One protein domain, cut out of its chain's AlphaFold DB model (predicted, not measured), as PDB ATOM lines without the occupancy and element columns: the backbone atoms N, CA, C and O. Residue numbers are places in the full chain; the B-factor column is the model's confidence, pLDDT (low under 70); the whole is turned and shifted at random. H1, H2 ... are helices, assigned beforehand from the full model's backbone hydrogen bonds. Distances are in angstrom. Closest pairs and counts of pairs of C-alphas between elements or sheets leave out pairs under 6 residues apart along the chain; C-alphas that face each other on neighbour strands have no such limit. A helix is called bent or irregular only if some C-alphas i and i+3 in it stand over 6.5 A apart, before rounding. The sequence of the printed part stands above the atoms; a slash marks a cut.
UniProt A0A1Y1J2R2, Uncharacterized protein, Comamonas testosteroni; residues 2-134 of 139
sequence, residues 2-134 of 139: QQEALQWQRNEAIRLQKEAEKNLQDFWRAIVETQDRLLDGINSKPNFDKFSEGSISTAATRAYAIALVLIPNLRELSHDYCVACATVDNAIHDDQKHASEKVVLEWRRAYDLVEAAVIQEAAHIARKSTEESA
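AT A GLANCE: This is residues 2 to 134 of the 139 residues of an uncharacterized protein of Comamonas testosteroni (UniProt A0A1Y1J2R2). A long, slim bundle of four helices: the longest, H1, runs beside the long H4, and the shorter hairpin of H2 and H3 packs along one part of their length, H2 on H1 and H3 on H4. Residues 2 to 8 of H1 stick out free at one end. The printed part has 133 residues with four named helices in the order H1, H2, H3, H4 and no named strand, and the class is all helix. The whole is loose, a rod spanning 68 by 25 by 20 A, with a radius of gyration of the C-alphas of 18.6 A.

IN THESE COORDINATES: H1, residues 2 to 43, is 61.7 A long and begins with C-alpha 2 at (145.909, 170.902, 160.027). H4, residues 100 to 133, is 49.7 A long and ends with C-alpha 133 at (155.047, 170.183, 145.001). H2, residues 56 to 70, is 21.5 A long. H3, residues 72 to 93, is 31.7 A long; it is irregular, with C-alphas 73 and 76 7.6 A apart, and has a kink of 26 degrees near residue 79.

HOW THE PARTS SIT: The four helices form an up and down bundle, each running against the one before it. H1 touches H2 with residues 20 to 38 alone, at a shallow tilt of 16 degrees; the closest C-alphas, of Thr 34 and Ala 59, are 5.1 A apart. H1 touches H4 with residues 10 to 28 alone, opposite ways; the closest C-alphas, of Gln 17 and Ile 125, are 6.7 A apart. H3 and H4 form a hairpin and touch, the C-alphas of Ala 84 and Trp 107 being closest at 4.9 A. H2 and H4 are apart. Every O i to N i+4 pair is within hydrogen-bond range in H1, H2 and H4, and 16 of 18 are in H3.

THE WHOLE: The C-alphas farthest apart, of Gln 2 and His 98, are 68.2 A apart. The printed part has no cut. The link from H1 to H2, 12 residues, is long. Confidence is under 70 in residues 44 to 54, 95 to 100 and 129 to 134.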
ATOM      1  N   GLN A   2     145.204 171.747 161.026       72.81
ATOM      2  CA  GLN A   2     145.909 170.902 160.027       72.81
ATOM      3  C   GLN A   2     146.208 171.609 158.688       72.81
ATOM      4  O   GLN A   2     147.300 171.462 158.148       72.81
ATOM      5  N   GLN A   3     145.275 172.413 158.166       75.50
ATOM      6  CA  GLN A   3     145.487 173.160 156.916       75.50
ATOM      7  C   GLN A   3     146.517 174.294 157.060       75.50
ATOM      8  O   GLN A   3     147.300 174.521 156.143       75.50
ATOM      9  N   GLU A   4     146.565 174.959 158.216       81.44
ATOM     10  CA  GLU A   4     147.543 176.020 158.507       81.44
ATOM     11  C   GLU A   4     148.959 175.452 158.649       81.44
ATOM     12  O   GLU A   4     149.907 176.034 158.131       81.44
ATOM     13  N   ALA A   5     149.105 174.281 159.279       83.00
ATOM     14  CA  ALA A   5     150.390 173.594 159.388       83.00
ATOM     15  C   ALA A   5     150.939 173.178 158.010       83.00
ATOM     16  O   ALA A   5     152.116 173.388 157.730       83.00
ATOM     17  N   LEU A   6     150.080 172.660 157.123       82.94
ATOM     18  CA  LEU A   6     150.461 172.305 155.749       82.94
ATOM     19  C   LEU A   6     150.833 173.535 154.906       82.94
ATOM     20  O   LEU A   6     151.774 173.484 154.116       82.94
ATOM     21  N   GLN A   7     150.114 174.649 155.070       82.94
ATOM     22  CA  GLN A   7     150.460 175.909 154.407       82.94
ATOM     23  C   GLN A   7     151.791 176.471 154.909       82.94
ATOM     24  O   GLN A   7     152.611 176.902 154.100       82.94
ATOM     25  N   TRP A   8     152.030 176.430 156.220       87.31
ATOM     26  CA  TRP A   8     153.299 176.855 156.804       87.31
ATOM     27  C   TRP A   8     154.467 176.006 156.290       87.31
ATOM     28  O   TRP A   8     155.463 176.566 155.842       87.31
ATOM     29  N   GLN A   9     154.314 174.678 156.248       85.56
ATOM     30  CA  GLN A   9     155.339 173.771 155.718       85.56
ATOM     31  C   GLN A   9     155.689 174.076 154.257       85.56
ATOM     32  O   GLN A   9     156.865 174.159 153.916       85.56
ATOM     33  N   ARG A  10     154.686 174.308 153.402       85.50
ATOM     34  CA  ARG A  10     154.914 174.686 151.997       85.50
ATOM     35  C   ARG A  10     155.635 176.025 151.862       85.50
ATOM     36  O   ARG A  10     156.551 176.150 151.057       85.50
ATOM     37  N   ASN A  11     155.229 177.022 152.643       87.81
ATOM     38  CA  ASN A  11     155.861 178.340 152.610       87.81
ATOM     39  C   ASN A  11     157.318 178.281 153.085       87.81
ATOM     40  O   ASN A  11     158.177 178.929 152.489       87.81
ATOM     41  N   GLU A  12     157.598 177.488 154.119       89.12
ATOM     42  CA  GLU A  12     158.951 177.308 154.639       89.12
ATOM     43  C   GLU A  12     159.844 176.546 153.651       89.12
ATOM     44  O   GLU A  12     160.976 176.962 153.414       89.12
ATOM     45  N   ALA A  13     159.317 175.516 152.983       87.75
ATOM     46  CA  ALA A  13     160.018 174.814 151.908       87.75
ATOM     47  C   ALA A  13     160.413 175.759 150.757       87.75
ATOM     48  O   ALA A  13     161.578 175.816 150.362       87.75
ATOM     49  N   ILE A  14     159.476 176.589 150.281       89.44
ATOM     50  CA  ILE A  14     159.747 177.599 149.242       89.44
ATOM     51  C   ILE A  14     160.799 178.611 149.717       89.44
ATOM     52  O   ILE A  14     161.654 179.035 148.936       89.44
ATOM     53  N   ARG A  15     160.741 179.029 150.989       91.88
ATOM     54  CA  ARG A  15     161.706 179.973 151.570       91.88
ATOM     55  C   ARG A  15     163.116 179.382 151.571       91.88
ATOM     56  O   ARG A  15     164.035 180.040 151.086       91.88
ATOM     57  N   LEU A  16     163.268 178.155 152.070       91.00
ATOM     58  CA  LEU A  16     164.543 177.437 152.118       91.00
ATOM     59  C   LEU A  16     165.098 177.168 150.717       91.00
ATOM     60  O   LEU A  16     166.299 177.308 150.499       91.00
ATOM     61  N   GLN A  17     164.234 176.849 149.751       89.88
ATOM     62  CA  GLN A  17     164.645 176.685 148.360       89.88
ATOM     63  C   GLN A  17     165.224 177.987 147.791       89.88
ATOM     64  O   GLN A  17     166.337 177.984 147.273       89.88
ATOM     65  N   LYS A  18     164.503 179.108 147.915       93.12
ATOM     66  CA  LYS A  18     164.978 180.414 147.423       93.12
ATOM     67  C   LYS A  18     166.287 180.836 148.082       93.12
ATOM     68  O   LYS A  18     167.133 181.452 147.441       93.12
ATOM     69  N   GLU A  19     166.447 180.520 149.364       94.75
ATOM     70  CA  GLU A  19     167.687 180.759 150.096       94.75
ATOM     71  C   GLU A  19     168.840 179.914 149.533       94.75
ATOM     72  O   GLU A  19     169.900 180.461 149.238       94.75
ATOM     73  N   ALA A  20     168.620 178.620 149.284       93.56
ATOM     74  CA  ALA A  20     169.613 177.745 148.661       93.56
ATOM     75  C   ALA A  20     170.001 178.206 147.242       93.56
ATOM     76  O   ALA A  20     171.187 178.256 146.915       93.56
ATOM     77  N   GLU A  21     169.025 178.605 146.420       94.81
ATOM     78  CA  GLU A  21     169.263 179.148 145.075       94.81
ATOM     79  C   GLU A  21     170.101 180.426 145.124       94.81
ATOM     80  O   GLU A  21     171.074 180.564 144.380       94.81
ATOM     81  N   LYS A  22     169.760 181.349 146.028       96.25
ATOM     82  CA  LYS A  22     170.513 182.589 146.218       96.25
ATOM     83  C   LYS A  22     171.948 182.305 146.659       96.25
ATOM     84  O   LYS A  22     172.876 182.874 146.088       96.25
ATOM     85  N   ASN A  23     172.136 181.410 147.626       95.44
ATOM     86  CA  ASN A  23     173.462 181.040 148.110       95.44
ATOM     87  C   ASN A  23     174.317 180.454 146.977       95.44
ATOM     88  O   ASN A  23     175.478 180.833 146.830       95.44
ATOM     89  N   LEU A  24     173.739 179.587 146.135       96.75
ATOM     90  CA  LEU A  24     174.429 179.014 144.979       96.75
ATOM     91  C   LEU A  24     174.783 180.073 143.924       96.75
ATOM     92  O   LEU A  24     175.873 180.035 143.357       96.75
ATOM     93  N   GLN A  25     173.904 181.051 143.689       96.44
ATOM     94  CA  GLN A  25     174.191 182.179 142.798       96.44
ATOM     95  C   GLN A  25     175.310 183.078 143.333       96.44
ATOM     96  O   GLN A  25     176.169 183.504 142.562       96.44
ATOM     97  N   ASP A  26     175.305 183.383 144.632       95.81
ATOM     98  CA  ASP A  26     176.351 184.186 145.271       95.81
ATOM     99  C   ASP A  26     177.701 183.448 145.245       95.81
ATOM    100  O   ASP A  26     178.727 184.057 144.931       95.81
ATOM    101  N   PHE A  27     177.697 182.130 145.476       96.25
ATOM    102  CA  PHE A  27     178.868 181.268 145.301       96.25
ATOM    103  C   PHE A  27     179.409 181.333 143.868       96.25
ATOM    104  O   PHE A  27     180.577 181.662 143.658       96.25
ATOM    105  N   TRP A  28     178.556 181.072 142.873       97.00
ATOM    106  CA  TRP A  28     178.969 181.039 141.469       97.00
ATOM    107  C   TRP A  28     179.502 182.390 140.987       97.00
ATOM    108  O   TRP A  28     180.510 182.448 140.285       97.00
ATOM    109  N   ARG A  29     178.892 183.493 141.432       95.62
ATOM    110  CA  ARG A  29     179.374 184.847 141.133       95.62
ATOM    111  C   ARG A  29     180.805 185.063 141.623       95.62
ATOM    112  O   ARG A  29     181.605 185.638 140.895       95.62
ATOM    113  N   ALA A  30     181.140 184.583 142.823       93.44
ATOM    114  CA  ALA A  30     182.501 184.676 143.346       93.44
ATOM    115  C   ALA A  30     183.499 183.820 142.542       93.44
ATOM    116  O   ALA A  30     184.627 184.259 142.311       93.44
ATOM    117  N   ILE A  31     183.089 182.636 142.068       95.19
ATOM    118  CA  ILE A  31     183.913 181.786 141.192       95.19
ATOM    119  C   ILE A  31     184.218 182.487 139.863       95.19
ATOM    120  O   ILE A  31     185.389 182.577 139.489       95.19
ATOM    121  N   VAL A  32     183.198 183.027 139.187       93.94
ATOM    122  CA  VAL A  32     183.354 183.741 137.906       93.94
ATOM    123  C   VAL A  32     184.201 185.002 138.075       93.94
ATOM    124  O   VAL A  32     185.136 185.217 137.314       93.94
ATOM    125  N   GLU A  33     183.974 185.785 139.131       91.94
ATOM    126  CA  GLU A  33     184.798 186.968 139.415       91.94
ATOM    127  C   GLU A  33     186.274 186.604 139.651       91.94
ATOM    128  O   GLU A  33     187.174 187.338 139.248       91.94
ATOM    129  N   THR A  34     186.541 185.454 140.277       90.38
ATOM    130  CA  THR A  34     187.909 184.936 140.432       90.38
ATOM    131  C   THR A  34     188.519 184.577 139.077       90.38
ATOM    132  O   THR A  34     189.681 184.892 138.829       90.38
ATOM    133  N   GLN A  35     187.745 183.929 138.202       90.81
ATOM    134  CA  GLN A  35     188.180 183.560 136.857       90.81
ATOM    135  C   GLN A  35     188.517 184.794 136.017       90.81
ATOM    136  O   GLN A  35     189.582 184.812 135.406       90.81
ATOM    137  N   ASP A  36     187.661 185.818 136.022       89.19
ATOM    138  CA  ASP A  36     187.889 187.060 135.276       89.19
ATOM    139  C   ASP A  36     189.199 187.725 135.715       89.19
ATOM    140  O   ASP A  36     190.078 187.984 134.892       89.19
ATOM    141  N   ARG A  37     189.400 187.884 137.032       86.25
ATOM    142  CA  ARG A  37     190.638 188.450 137.601       86.25
ATOM    143  C   ARG A  37     191.878 187.635 137.236       86.25
ATOM    144  O   ARG A  37     192.950 188.193 137.015       86.25
ATOM    145  N   LEU A  38     191.751 186.311 137.193       85.62
ATOM    146  CA  LEU A  38     192.859 185.413 136.883       85.62
ATOM    147  C   LEU A  38     193.211 185.458 135.393       85.62
ATOM    148  O   LEU A  38     194.389 185.535 135.051       85.62
ATOM    149  N   LEU A  39     192.213 185.493 134.508       84.31
ATOM    150  CA  LEU A  39     192.429 185.701 133.077       84.31
ATOM    151  C   LEU A  39     193.057 187.071 132.799       84.31
ATOM    152  O   LEU A  39     193.977 187.155 131.983       84.31
ATOM    153  N   ASP A  40     192.630 188.120 133.501       82.81
ATOM    154  CA  ASP A  40     193.247 189.445 133.410       82.81
ATOM    155  C   ASP A  40     194.713 189.418 133.857       82.81
ATOM    156  O   ASP A  40     195.574 189.974 133.170       82.81
ATOM    157  N   GLY A  41     195.016 188.730 134.964       79.12
ATOM    158  CA  GLY A  41     196.374 188.561 135.486       79.12
ATOM    159  C   GLY A  41     197.298 187.752 134.570       79.12
ATOM    160  O   GLY A  41     198.471 188.090 134.442       79.12
ATOM    161  N   ILE A  42     196.781 186.719 133.893       77.62
ATOM    162  CA  ILE A  42     197.542 185.932 132.907       77.62
ATOM    163  C   ILE A  42     197.832 186.754 131.643       77.62
ATOM    164  O   ILE A  42     198.933 186.679 131.095       77.62
ATOM    165  N   ASN A  43     196.843 187.506 131.151       74.94
ATOM    166  CA  ASN A  43     196.926 188.182 129.854       74.94
ATOM    167  C   ASN A  43     197.556 189.584 129.926       74.94
ATOM    168  O   ASN A  43     198.003 190.109 128.902       74.94
ATOM    169  N   SER A  44     197.613 190.197 131.110       68.81
ATOM    170  CA  SER A  44     198.165 191.541 131.321       68.81
ATOM    171  C   SER A  44     199.554 191.487 131.962       68.81
ATOM    172  O   SER A  44     199.875 190.570 132.710       68.81
ATOM    173  N   LYS A  45     200.400 192.506 131.735       60.22
ATOM    174  CA  LYS A  45     201.599 192.689 132.577       60.22
ATOM    175  C   LYS A  45     201.132 192.960 134.016       60.22
ATOM    176  O   LYS A  45     200.331 193.883 134.186       60.22
ATOM    177  N   PRO A  46     201.600 192.207 135.027       56.44
ATOM    178  CA  PRO A  46     201.073 192.307 136.379       56.44
ATOM    179  C   PRO A  46     201.402 193.685 136.958       56.44
ATOM    180  O   PRO A  46     202.539 193.970 137.313       56.44
ATOM    181  N   ASN A  47     200.393 194.551 137.022       53.78
ATOM    182  CA  ASN A  47     200.412 195.796 137.797       53.78
ATOM    183  C   ASN A  47     199.513 195.686 139.039       53.78
ATOM    184  O   ASN A  47     199.251 196.682 139.711       53.78
ATOM    185  N   PHE A  48     198.999 194.487 139.319       55.59
ATOM    186  CA  PHE A  48     198.130 194.242 140.456       55.59
ATOM    187  C   PHE A  48     198.966 194.048 141.717       55.59
ATOM    188  O   PHE A  48     199.941 193.299 141.730       55.59
ATOM    189  N   ASP A  49     198.583 194.745 142.780       59.47
ATOM    190  CA  ASP A  49     199.127 194.508 144.107       59.47
ATOM    191  C   ASP A  49     198.570 193.175 144.631       59.47
ATOM    192  O   ASP A  49     197.345 193.000 144.731       59.47
ATOM    193  N   LYS A  50     199.478 192.244 144.946       57.53
ATOM    194  CA  LYS A  50     199.212 190.855 145.365       57.53
ATOM    195  C   LYS A  50     198.258 190.766 146.563       57.53
ATOM    196  O   LYS A  50     197.583 189.760 146.749       57.53
ATOM    197  N   PHE A  51     198.176 191.830 147.364       57.59
ATOM    198  CA  PHE A  51     197.380 191.881 148.596       57.59
ATOM    199  C   PHE A  51     196.180 192.835 148.531       57.59
ATOM    200  O   PHE A  51     195.574 193.140 149.557       57.59
ATOM    201  N   SER A  52     195.806 193.308 147.340       64.62
ATOM    202  CA  SER A  52     194.635 194.174 147.186       64.62
ATOM    203  C   SER A  52     193.308 193.412 147.338       64.62
ATOM    204  O   SER A  52     193.208 192.209 147.084       64.62
ATOM    205  N   GLU A  53     192.240 194.135 147.687       57.06
ATOM    206  CA  GLU A  53     190.850 193.640 147.654       57.06
ATOM    207  C   GLU A  53     190.439 193.174 146.232       57.06
ATOM    208  O   GLU A  53     189.560 192.326 146.049       57.06
ATOM    209  N   GLY A  54     191.153 193.675 145.216       61.41
ATOM    210  CA  GLY A  54     191.077 193.271 143.812       61.41
ATOM    211  C   GLY A  54     191.865 192.006 143.444       61.41
ATOM    212  O   GLY A  54     191.756 191.562 142.306       61.41
ATOM    213  N   SER A  55     192.620 191.395 144.364       72.06
ATOM    214  CA  SER A  55     193.425 190.201 144.062       72.06
ATOM    215  C   SER A  55     192.570 188.970 143.742       72.06
ATOM    216  O   SER A  55     191.404 188.853 144.147       72.06
ATOM    217  N   ILE A  56     193.167 188.032 143.006       80.19
ATOM    218  CA  ILE A  56     192.577 186.736 142.648       80.19
ATOM    219  C   ILE A  56     192.266 185.939 143.924       80.19
ATOM    220  O   ILE A  56     191.166 185.406 144.090       80.19
ATOM    221  N   SER A  57     193.215 185.929 144.863       77.00
ATOM    222  CA  SER A  57     193.124 185.201 146.132       77.00
ATOM    223  C   SER A  57     191.939 185.642 147.007       77.00
ATOM    224  O   SER A  57     191.285 184.798 147.628       77.00
ATOM    225  N   THR A  58     191.587 186.934 147.022       83.19
ATOM    226  CA  THR A  58     190.431 187.448 147.785       83.19
ATOM    227  C   THR A  58     189.098 186.918 147.247       83.19
ATOM    228  O   THR A  58     188.245 186.476 148.022       83.19
ATOM    229  N   ALA A  59     188.911 186.919 145.923       83.75
ATOM    230  CA  ALA A  59     187.678 186.432 145.302       83.75
ATOM    231  C   ALA A  59     187.509 184.911 145.490       83.75
ATOM    232  O   ALA A  59     186.422 184.454 145.863       83.75
ATOM    233  N   ALA A  60     188.599 184.146 145.355       89.44
ATOM    234  CA  ALA A  60     188.597 182.701 145.571       89.44
ATOM    235  C   ALA A  60     188.265 182.340 147.031       89.44
ATOM    236  O   ALA A  60     187.444 181.458 147.301       89.44
ATOM    237  N   THR A  61     188.837 183.086 147.983       91.69
ATOM    238  CA  THR A  61     188.573 182.912 149.420       91.69
ATOM    239  C   THR A  61     187.112 183.200 149.759       91.69
ATOM    240  O   THR A  61     186.515 182.491 150.569       91.69
ATOM    241  N   ARG A  62     186.493 184.200 149.116       91.50
ATOM    242  CA  ARG A  62     185.065 184.497 149.295       91.50
ATOM    243  C   ARG A  62     184.181 183.342 148.822       91.50
ATOM    244  O   ARG A  62     183.247 182.986 149.536       91.50
ATOM    245  N   ALA A  63     184.481 182.737 147.671       91.06
ATOM    246  CA  ALA A  63     183.758 181.550 147.207       91.06
ATOM    247  C   ALA A  63     183.865 180.401 148.226       91.06
ATOM    248  O   ALA A  63     182.852 179.813 148.610       91.06
ATOM    249  N   TYR A  64     185.068 180.161 148.756       94.25
ATOM    250  CA  TYR A  64     185.277 179.138 149.780       94.25
ATOM    251  C   TYR A  64     184.535 179.431 151.087       94.25
ATOM    252  O   TYR A  64     183.906 178.534 151.648       94.25
ATOM    253  N   ALA A  65     184.525 180.683 151.545       93.44
ATOM    254  CA  ALA A  65     183.766 181.090 152.724       93.44
ATOM    255  C   ALA A  65     182.255 180.847 152.558       93.44
ATOM    256  O   ALA A  65     181.604 180.369 153.488       93.44
ATOM    257  N   ILE A  66     181.701 181.112 151.368       92.75
ATOM    258  CA  ILE A  66     180.298 180.807 151.054       92.75
ATOM    259  C   ILE A  66     180.056 179.295 151.115       92.75
ATOM    260  O   ILE A  66     179.129 178.859 151.796       92.75
ATOM    261  N   ALA A  67     180.894 178.481 150.465       94.19
ATOM    262  CA  ALA A  67     180.735 177.025 150.474       94.19
ATOM    263  C   ALA A  67     180.835 176.430 151.889       94.19
ATOM    264  O   ALA A  67     180.049 175.558 152.254       94.19
ATOM    265  N   LEU A  68     181.755 176.940 152.715       93.38
ATOM    266  CA  LEU A  68     181.942 176.499 154.098       93.38
ATOM    267  C   LEU A  68     180.685 176.644 154.957       93.38
ATOM    268  O   LEU A  68     180.423 175.784 155.797       93.38
ATOM    269  N   VAL A  69     179.946 177.739 154.780       92.25
ATOM    270  CA  VAL A  69     178.826 178.098 155.660       92.25
ATOM    271  C   VAL A  69     177.483 177.708 155.053       92.25
ATOM    272  O   VAL A  69     176.594 177.253 155.768       92.25
ATOM    273  N   LEU A  70     177.324 177.894 153.744       93.62
ATOM    274  CA  LEU A  70     176.016 177.914 153.091       93.62
ATOM    275  C   LEU A  70     175.791 176.735 152.140       93.62
ATOM    276  O   LEU A  70     174.638 176.402 151.874       93.62
ATOM    277  N   ILE A  71     176.855 176.098 151.630       93.38
ATOM    278  CA  ILE A  71     176.746 174.996 150.656       93.38
ATOM    279  C   ILE A  71     177.791 173.903 150.946       93.38
ATOM    280  O   ILE A  71     178.750 173.738 150.186       93.38
ATOM    281  N   PRO A  72     177.621 173.117 152.028       90.75
ATOM    282  CA  PRO A  72     178.637 172.163 152.483       90.75
ATOM    283  C   PRO A  72     179.067 171.141 151.424       90.75
ATOM    284  O   PRO A  72     180.224 170.726 151.418       90.75
ATOM    285  N   ASN A  73     178.171 170.780 150.498       92.50
ATOM    286  CA  ASN A  73     178.459 169.860 149.391       92.50
ATOM    287  C   ASN A  73     179.561 170.368 148.448       92.50
ATOM    288  O   ASN A  73     180.232 169.568 147.805       92.50
ATOM    289  N   LEU A  74     179.760 171.686 148.362       95.62
ATOM    290  CA  LEU A  74     180.763 172.305 147.492       95.62
ATOM    291  C   LEU A  74     182.056 172.659 148.235       95.62
ATOM    292  O   LEU A  74     182.980 173.200 147.631       95.62
ATOM    293  N   ARG A  75     182.146 172.368 149.539       95.06
ATOM    294  CA  ARG A  75     183.254 172.808 150.396       95.06
ATOM    295  C   ARG A  75     184.615 172.314 149.910       95.06
ATOM    296  O   ARG A  75     185.527 173.125 149.790       95.06
ATOM    297  N   GLU A  76     184.763 171.012 149.677       95.94
ATOM    298  CA  GLU A  76     186.052 170.419 149.287       95.94
ATOM    299  C   GLU A  76     186.502 170.936 147.918       95.94
ATOM    300  O   GLU A  76     187.615 171.429 147.773       95.94
ATOM    301  N   LEU A  77     185.593 170.957 146.943       95.88
ATOM    302  CA  LEU A  77     185.890 171.463 145.603       95.88
ATOM    303  C   LEU A  77     186.231 172.956 145.614       95.88
ATOM    304  O   LEU A  77     187.144 173.394 144.917       95.88
ATOM    305  N   SER A  78     185.532 173.744 146.431       95.00
ATOM    306  CA  SER A  78     185.834 175.165 146.573       95.00
ATOM    307  C   SER A  78     187.157 175.419 147.294       95.00
ATOM    308  O   SER A  78     187.809 176.418 146.991       95.00
ATOM    309  N   HIS A  79     187.552 174.560 148.235       95.56
ATOM    310  CA  HIS A  79     188.873 174.616 148.854       95.56
ATOM    311  C   HIS A  79     189.962 174.361 147.808       95.56
ATOM    312  O   HIS A  79     190.879 175.168 147.666       95.56
ATOM    313  N   ASP A  80     189.828 173.283 147.035       95.38
ATOM    314  CA  ASP A  80     190.815 172.898 146.025       95.38
ATOM    315  C   ASP A  80     190.938 173.960 144.926       95.38
ATOM    316  O   ASP A  80     192.046 174.319 144.523       95.38
ATOM    317  N   TYR A  81     189.812 174.548 144.510       95.12
ATOM    318  CA  TYR A  81     189.802 175.706 143.620       95.12
ATOM    319  C   TYR A  81     190.536 176.908 144.219       95.12
ATOM    320  O   TYR A  81     191.371 177.512 143.550       95.12
ATOM    321  N   CYS A  82     190.284 177.229 145.491       94.00
ATOM    322  CA  CYS A  82     190.961 178.327 146.178       94.00
ATOM    323  C   CYS A  82     192.485 178.128 146.229       94.00
ATOM    324  O   CYS A  82     193.239 179.068 145.969       94.00
ATOM    325  N   VAL A  83     192.948 176.907 146.513       93.25
ATOM    326  CA  VAL A  83     194.377 176.558 146.511       93.25
ATOM    327  C   VAL A  83     194.975 176.687 145.109       93.25
ATOM    328  O   VAL A  83     196.061 177.255 144.949       93.25
ATOM    329  N   ALA A  84     194.269 176.208 144.084       92.81
ATOM    330  CA  ALA A  84     194.727 176.308 142.705       92.81
ATOM    331  C   ALA A  84     194.837 177.774 142.248       92.81
ATOM    332  O   ALA A  84     195.851 178.165 141.671       92.81
ATOM    333  N   CYS A  85     193.851 178.614 142.585       91.25
ATOM    334  CA  CYS A  85     193.888 180.054 142.323       91.25
ATOM    335  C   CYS A  85     195.082 180.738 142.994       91.25
ATOM    336  O   CYS A  85     195.799 181.473 142.323       91.25
ATOM    337  N   ALA A  86     195.342 180.462 144.275       88.62
ATOM    338  CA  ALA A  86     196.493 181.028 144.984       88.62
ATOM    339  C   ALA A  86     197.832 180.585 144.365       88.62
ATOM    340  O   ALA A  86     198.802 181.344 144.337       88.62
ATOM    341  N   THR A  87     197.893 179.359 143.842       88.81
ATOM    342  CA  THR A  87     199.089 178.837 143.168       88.81
ATOM    343  C   THR A  87     199.344 179.571 141.849       88.81
ATOM    344  O   THR A  87     200.480 179.967 141.586       88.81
ATOM    345  N   VAL A  88     198.296 179.818 141.051       87.25
ATOM    346  CA  VAL A  88     198.392 180.631 139.825       87.25
ATOM    347  C   VAL A  88     198.775 182.074 140.147       87.25
ATOM    348  O   VAL A  88     199.680 182.609 139.516       87.25
ATOM    349  N   ASP A  89     198.130 182.682 141.141       85.06
ATOM    350  CA  ASP A  89     198.384 184.058 141.580       85.06
ATOM    351  C   ASP A  89     199.866 184.250 141.956       85.06
ATOM    352  O   ASP A  89     200.542 185.156 141.469       85.06
ATOM    353  N   ASN A  90     200.435 183.310 142.720       83.94
ATOM    354  CA  ASN A  90     201.869 183.299 143.019       83.94
ATOM    355  C   ASN A  90     202.736 183.174 141.756       83.94
ATOM    356  O   ASN A  90     203.701 183.919 141.608       83.94
ATOM    357  N   ALA A  91     202.389 182.276 140.829       82.75
ATOM    358  CA  ALA A  91     203.154 182.082 139.598       82.75
ATOM    359  C   ALA A  91     203.130 183.314 138.672       82.75
ATOM    360  O   ALA A  91     204.133 183.596 138.015       82.75
ATOM    361  N   ILE A  92     202.015 184.055 138.636       79.19
ATOM    362  CA  ILE A  92     201.881 185.323 137.901       79.19
ATOM    363  C   ILE A  92     202.814 186.389 138.493       79.19
ATOM    364  O   ILE A  92     203.455 187.130 137.747       79.19
ATOM    365  N   HIS A  93     202.910 186.462 139.823       76.19
ATOM    366  CA  HIS A  93     203.700 187.481 140.515       76.19
ATOM    367  C   HIS A  93     205.203 187.176 140.605       76.19
ATOM    368  O   HIS A  93     206.002 188.112 140.615       76.19
ATOM    369  N   ASP A  94     205.606 185.904 140.625       76.31
ATOM    370  CA  ASP A  94     207.006 185.497 140.828       76.31
ATOM    371  C   ASP A  94     207.813 185.354 139.507       76.31
ATOM    372  O   ASP A  94     208.925 184.826 139.512       76.31
ATOM    373  N   ASP A  95     207.263 185.802 138.367       64.75
ATOM    374  CA  ASP A  95     207.843 185.767 136.999       64.75
ATOM    375  C   ASP A  95     208.381 184.378 136.568       64.75
ATOM    376  O   ASP A  95     209.224 184.239 135.674       64.75
ATOM    377  N   GLN A  96     207.863 183.300 137.177       63.66
ATOM    378  CA  GLN A  96     208.213 181.911 136.863       63.66
ATOM    379  C   GLN A  96     207.482 181.423 135.604       63.66
ATOM    380  O   GLN A  96     206.652 180.512 135.636       63.66
ATOM    381  N   LYS A  97     207.825 182.005 134.450       58.09
ATOM    382  CA  LYS A  97     207.185 181.736 133.147       58.09
ATOM    383  C   LYS A  97     207.178 180.273 132.691       58.09
ATOM    384  O   LYS A  97     206.386 179.928 131.826       58.09
ATOM    385  N   HIS A  98     208.048 179.417 133.226       51.25
ATOM    386  CA  HIS A  98     208.091 177.992 132.868       51.25
ATOM    387  C   HIS A  98     207.247 177.098 133.789       51.25
ATOM    388  O   HIS A  98     206.940 175.969 133.417       51.25
ATOM    389  N   ALA A  99     206.838 177.593 134.962       60.06
ATOM    390  CA  ALA A  99     205.920 176.891 135.859       60.06
ATOM    391  C   ALA A  99     204.443 177.223 135.566       60.06
ATOM    392  O   ALA A  99     203.550 176.504 136.016       60.06
ATOM    393  N   SER A 100     204.178 178.282 134.792       68.62
ATOM    394  CA  SER A 100     202.836 178.833 134.592       68.62
ATOM    395  C   SER A 100     201.890 177.903 133.827       68.62
ATOM    396  O   SER A 100     200.749 177.760 134.246       68.62
ATOM    397  N   GLU A 101     202.329 177.211 132.769       78.81
ATOM    398  CA  GLU A 101     201.431 176.349 131.973       78.81
ATOM    399  C   GLU A 101     200.826 175.205 132.794       78.81
ATOM    400  O   GLU A 101     199.615 174.989 132.771       78.81
ATOM    401  N   LYS A 102     201.655 174.487 133.560       84.44
ATOM    402  CA  LYS A 102     201.179 173.381 134.401       84.44
ATOM    403  C   LYS A 102     200.217 173.882 135.481       84.44
ATOM    404  O   LYS A 102     199.174 173.274 135.698       84.44
ATOM    405  N   VAL A 103     200.558 174.995 136.124       86.94
ATOM    406  CA  VAL A 103     199.752 175.595 137.194       86.94
ATOM    407  C   VAL A 103     198.410 176.112 136.655       86.94
ATOM    408  O   VAL A 103     197.373 175.915 137.285       86.94
ATOM    409  N   VAL A 104     198.390 176.684 135.446       87.44
ATOM    410  CA  VAL A 104     197.155 177.104 134.764       87.44
ATOM    411  C   VAL A 104     196.283 175.903 134.389       87.44
ATOM    412  O   VAL A 104     195.067 175.969 134.551       87.44
ATOM    413  N   LEU A 105     196.870 174.789 133.938       90.19
ATOM    414  CA  LEU A 105     196.119 173.554 133.670       90.19
ATOM    415  C   LEU A 105     195.488 172.970 134.942       90.19
ATOM    416  O   LEU A 105     194.338 172.532 134.913       90.19
ATOM    417  N   GLU A 106     196.216 172.975 136.060       91.06
ATOM    418  CA  GLU A 106     195.702 172.519 137.358       91.06
ATOM    419  C   GLU A 106     194.553 173.407 137.853       91.06
ATOM    420  O   GLU A 106     193.510 172.888 138.257       91.06
ATOM    421  N   TRP A 107     194.685 174.731 137.730       92.88
ATOM    422  CA  TRP A 107     193.586 175.658 138.005       92.88
ATOM    423  C   TRP A 107     192.381 175.430 137.099       92.88
ATOM    424  O   TRP A 107     191.257 175.356 137.597       92.88
ATOM    425  N   ARG A 108     192.591 175.264 135.789       94.06
ATOM    426  CA  ARG A 108     191.487 175.025 134.856       94.06
ATOM    427  C   ARG A 108     190.723 173.757 135.223       94.06
ATOM    428  O   ARG A 108     189.498 173.766 135.232       94.06
ATOM    429  N   ARG A 109     191.435 172.697 135.605       95.69
ATOM    430  CA  ARG A 109     190.812 171.460 136.082       95.69
ATOM    431  C   ARG A 109     189.990 171.684 137.350       95.69
ATOM    432  O   ARG A 109     188.889 171.152 137.451       95.69
ATOM    433  N   ALA A 110     190.508 172.447 138.312       95.56
ATOM    434  CA  ALA A 110     189.768 172.773 139.529       95.56
ATOM    435  C   ALA A 110     188.506 173.601 139.223       95.56
ATOM    436  O   ALA A 110     187.449 173.336 139.793       95.56
ATOM    437  N   TYR A 111     188.592 174.541 138.278       95.69
ATOM    438  CA  TYR A 111     187.443 175.299 137.783       95.69
ATOM    439  C   TYR A 111     186.376 174.377 137.177       95.69
ATOM    440  O   TYR A 111     185.220 174.443 137.585       95.69
ATOM    441  N   ASP A 112     186.764 173.483 136.259       96.62
ATOM    442  CA  ASP A 112     185.832 172.565 135.587       96.62
ATOM    443  C   ASP A 112     185.105 171.654 136.599       96.62
ATOM    444  O   ASP A 112     183.915 171.365 136.458       96.62
ATOM    445  N   LEU A 113     185.803 171.219 137.655       97.44
ATOM    446  CA  LEU A 113     185.209 170.421 138.731       97.44
ATOM    447  C   LEU A 113     184.194 171.220 139.558       97.44
ATOM    448  O   LEU A 113     183.119 170.701 139.867       97.44
ATOM    449  N   VAL A 114     184.508 172.473 139.905       96.69
ATOM    450  CA  VAL A 114     183.572 173.350 140.625       96.69
ATOM    451  C   VAL A 114     182.351 173.669 139.765       96.69
ATOM    452  O   VAL A 114     181.232 173.586 140.264       96.69
ATOM    453  N   GLU A 115     182.535 173.976 138.481       97.44
ATOM    454  CA  GLU A 115     181.438 174.228 137.540       97.44
ATOM    455  C   GLU A 115     180.491 173.023 137.456       97.44
ATOM    456  O   GLU A 115     179.278 173.159 137.648       97.44
ATOM    457  N   ALA A 116     181.041 171.822 137.253       97.31
ATOM    458  CA  ALA A 116     180.252 170.599 137.214       97.31
ATOM    459  C   ALA A 116     179.461 170.380 138.514       97.31
ATOM    460  O   ALA A 116     178.289 169.997 138.470       97.31
ATOM    461  N   ALA A 117     180.067 170.651 139.671       96.75
ATOM    462  CA  ALA A 117     179.404 170.500 140.960       96.75
ATOM    463  C   ALA A 117     178.313 171.555 141.201       96.75
ATOM    464  O   ALA A 117     177.256 171.225 141.735       96.75
ATOM    465  N   VAL A 118     178.507 172.795 140.745       97.00
ATOM    466  CA  VAL A 118     177.477 173.847 140.786       97.00
ATOM    467  C   VAL A 118     176.260 173.452 139.957       97.00
ATOM    468  O   VAL A 118     175.130 173.584 140.426       97.00
ATOM    469  N   ILE A 119     176.471 172.907 138.755       96.94
ATOM    470  CA  ILE A 119     175.384 172.409 137.899       96.94
ATOM    471  C   ILE A 119     174.630 171.263 138.593       96.94
ATOM    472  O   ILE A 119     173.396 171.222 138.570       96.94
ATOM    473  N   GLN A 120     175.350 170.344 139.241       96.12
ATOM    474  CA  GLN A 120     174.739 169.239 139.987       96.12
ATOM    475  C   GLN A 120     173.928 169.728 141.192       96.12
ATOM    476  O   GLN A 120     172.808 169.252 141.397       96.12
ATOM    477  N   GLU A 121     174.449 170.688 141.957       95.00
ATOM    478  CA  GLU A 121     173.744 171.260 143.106       95.00
ATOM    479  C   GLU A 121     172.500 172.041 142.656       95.00
ATOM    480  O   GLU A 121     171.428 171.870 143.231       95.00
ATOM    481  N   ALA A 122     172.579 172.799 141.558       95.06
ATOM    482  CA  ALA A 122     171.414 173.461 140.968       95.06
ATOM    483  C   ALA A 122     170.319 172.448 140.585       95.06
ATOM    484  O   ALA A 122     169.143 172.634 140.909       95.06
ATOM    485  N   ALA A 123     170.699 171.335 139.950       93.94
ATOM    486  CA  ALA A 123     169.767 170.262 139.609       93.94
ATOM    487  C   ALA A 123     169.190 169.557 140.852       93.94
ATOM    488  O   ALA A 123     168.065 169.056 140.824       93.94
ATOM    489  N   HIS A 124     169.946 169.475 141.945       92.25
ATOM    490  CA  HIS A 124     169.473 168.930 143.215       92.25
ATOM    491  C   HIS A 124     168.448 169.858 143.890       92.25
ATOM    492  O   HIS A 124     167.377 169.390 144.281       92.25
ATOM    493  N   ILE A 125     168.714 171.165 143.935       91.81
ATOM    494  CA  ILE A 125     167.784 172.177 144.456       91.81
ATOM    495  C   ILE A 125     166.471 172.174 143.655       91.81
ATOM    496  O   ILE A 125     165.386 172.120 144.238       91.81
ATOM    497  N   ALA A 126     166.551 172.132 142.319       87.88
ATOM    498  CA  ALA A 126     165.372 172.095 141.452       87.88
ATOM    499  C   ALA A 126     164.524 170.817 141.630       87.88
ATOM    500  O   ALA A 126     163.292 170.867 141.585       87.88
ATOM    501  N   ARG A 127     165.160 169.659 141.862       86.62
ATOM    502  CA  ARG A 127     164.445 168.391 142.092       86.62
ATOM    503  C   ARG A 127     163.666 168.386 143.403       86.62
ATOM    504  O   ARG A 127     162.497 168.007 143.388       86.62
ATOM    505  N   LYS A 128     164.256 168.896 144.490       80.94
ATOM    506  CA  LYS A 128     163.555 169.053 145.779       80.94
ATOM    507  C   LYS A 128     162.274 169.880 145.640       80.94
ATOM    508  O   LYS A 128     161.244 169.509 146.189       80.94
ATOM    509  N   SER A 129     162.309 170.922 144.806       68.06
ATOM    510  CA  SER A 129     161.131 171.739 144.476       68.06
ATOM    511  C   SER A 129     159.985 170.934 143.846       68.06
ATOM    512  O   SER A 129     158.809 171.152 144.143       68.06
ATOM    513  N   THR A 130     160.323 169.986 142.968       64.94
ATOM    514  CA  THR A 130     159.344 169.218 142.185       64.94
ATOM    515  C   THR A 130     158.716 168.095 143.013       64.94
ATOM    516  O   THR A 130     157.518 167.840 142.896       64.94
ATOM    517  N   GLU A 131     159.501 167.454 143.880       62.97
ATOM    518  CA  GLU A 131     159.047 166.357 144.744       62.97
ATOM    519  C   GLU A 131     158.130 166.841 145.880       62.97
ATOM    520  O   GLU A 131     157.136 166.185 146.179       62.97
ATOM    521  N   GLU A 132     158.382 168.023 146.456       56.84
ATOM    522  CA  GLU A 132     157.533 168.605 147.513       56.84
ATOM    523  C   GLU A 132     156.256 169.285 146.976       56.84
ATOM    524  O   GLU A 132     155.295 169.503 147.721       56.84
ATOM    525  N   SER A 133     156.210 169.584 145.673       52.34
ATOM    526  CA  SER A 133     155.047 170.183 145.001       52.34
ATOM    527  C   SER A 133     154.043 169.152 144.466       52.34
ATOM    528  O   SER A 133     152.914 169.519 144.124       52.34
ATOM    529  N   ALA A 134     154.414 167.870 144.386       49.28
ATOM    530  CA  ALA A 134     153.521 166.818 143.915       49.28
ATOM    531  C   ALA A 134     152.465 166.489 144.990       49.28
ATOM    532  O   ALA A 134     152.819 166.061 146.092       49.28
TER     533      ALA A 134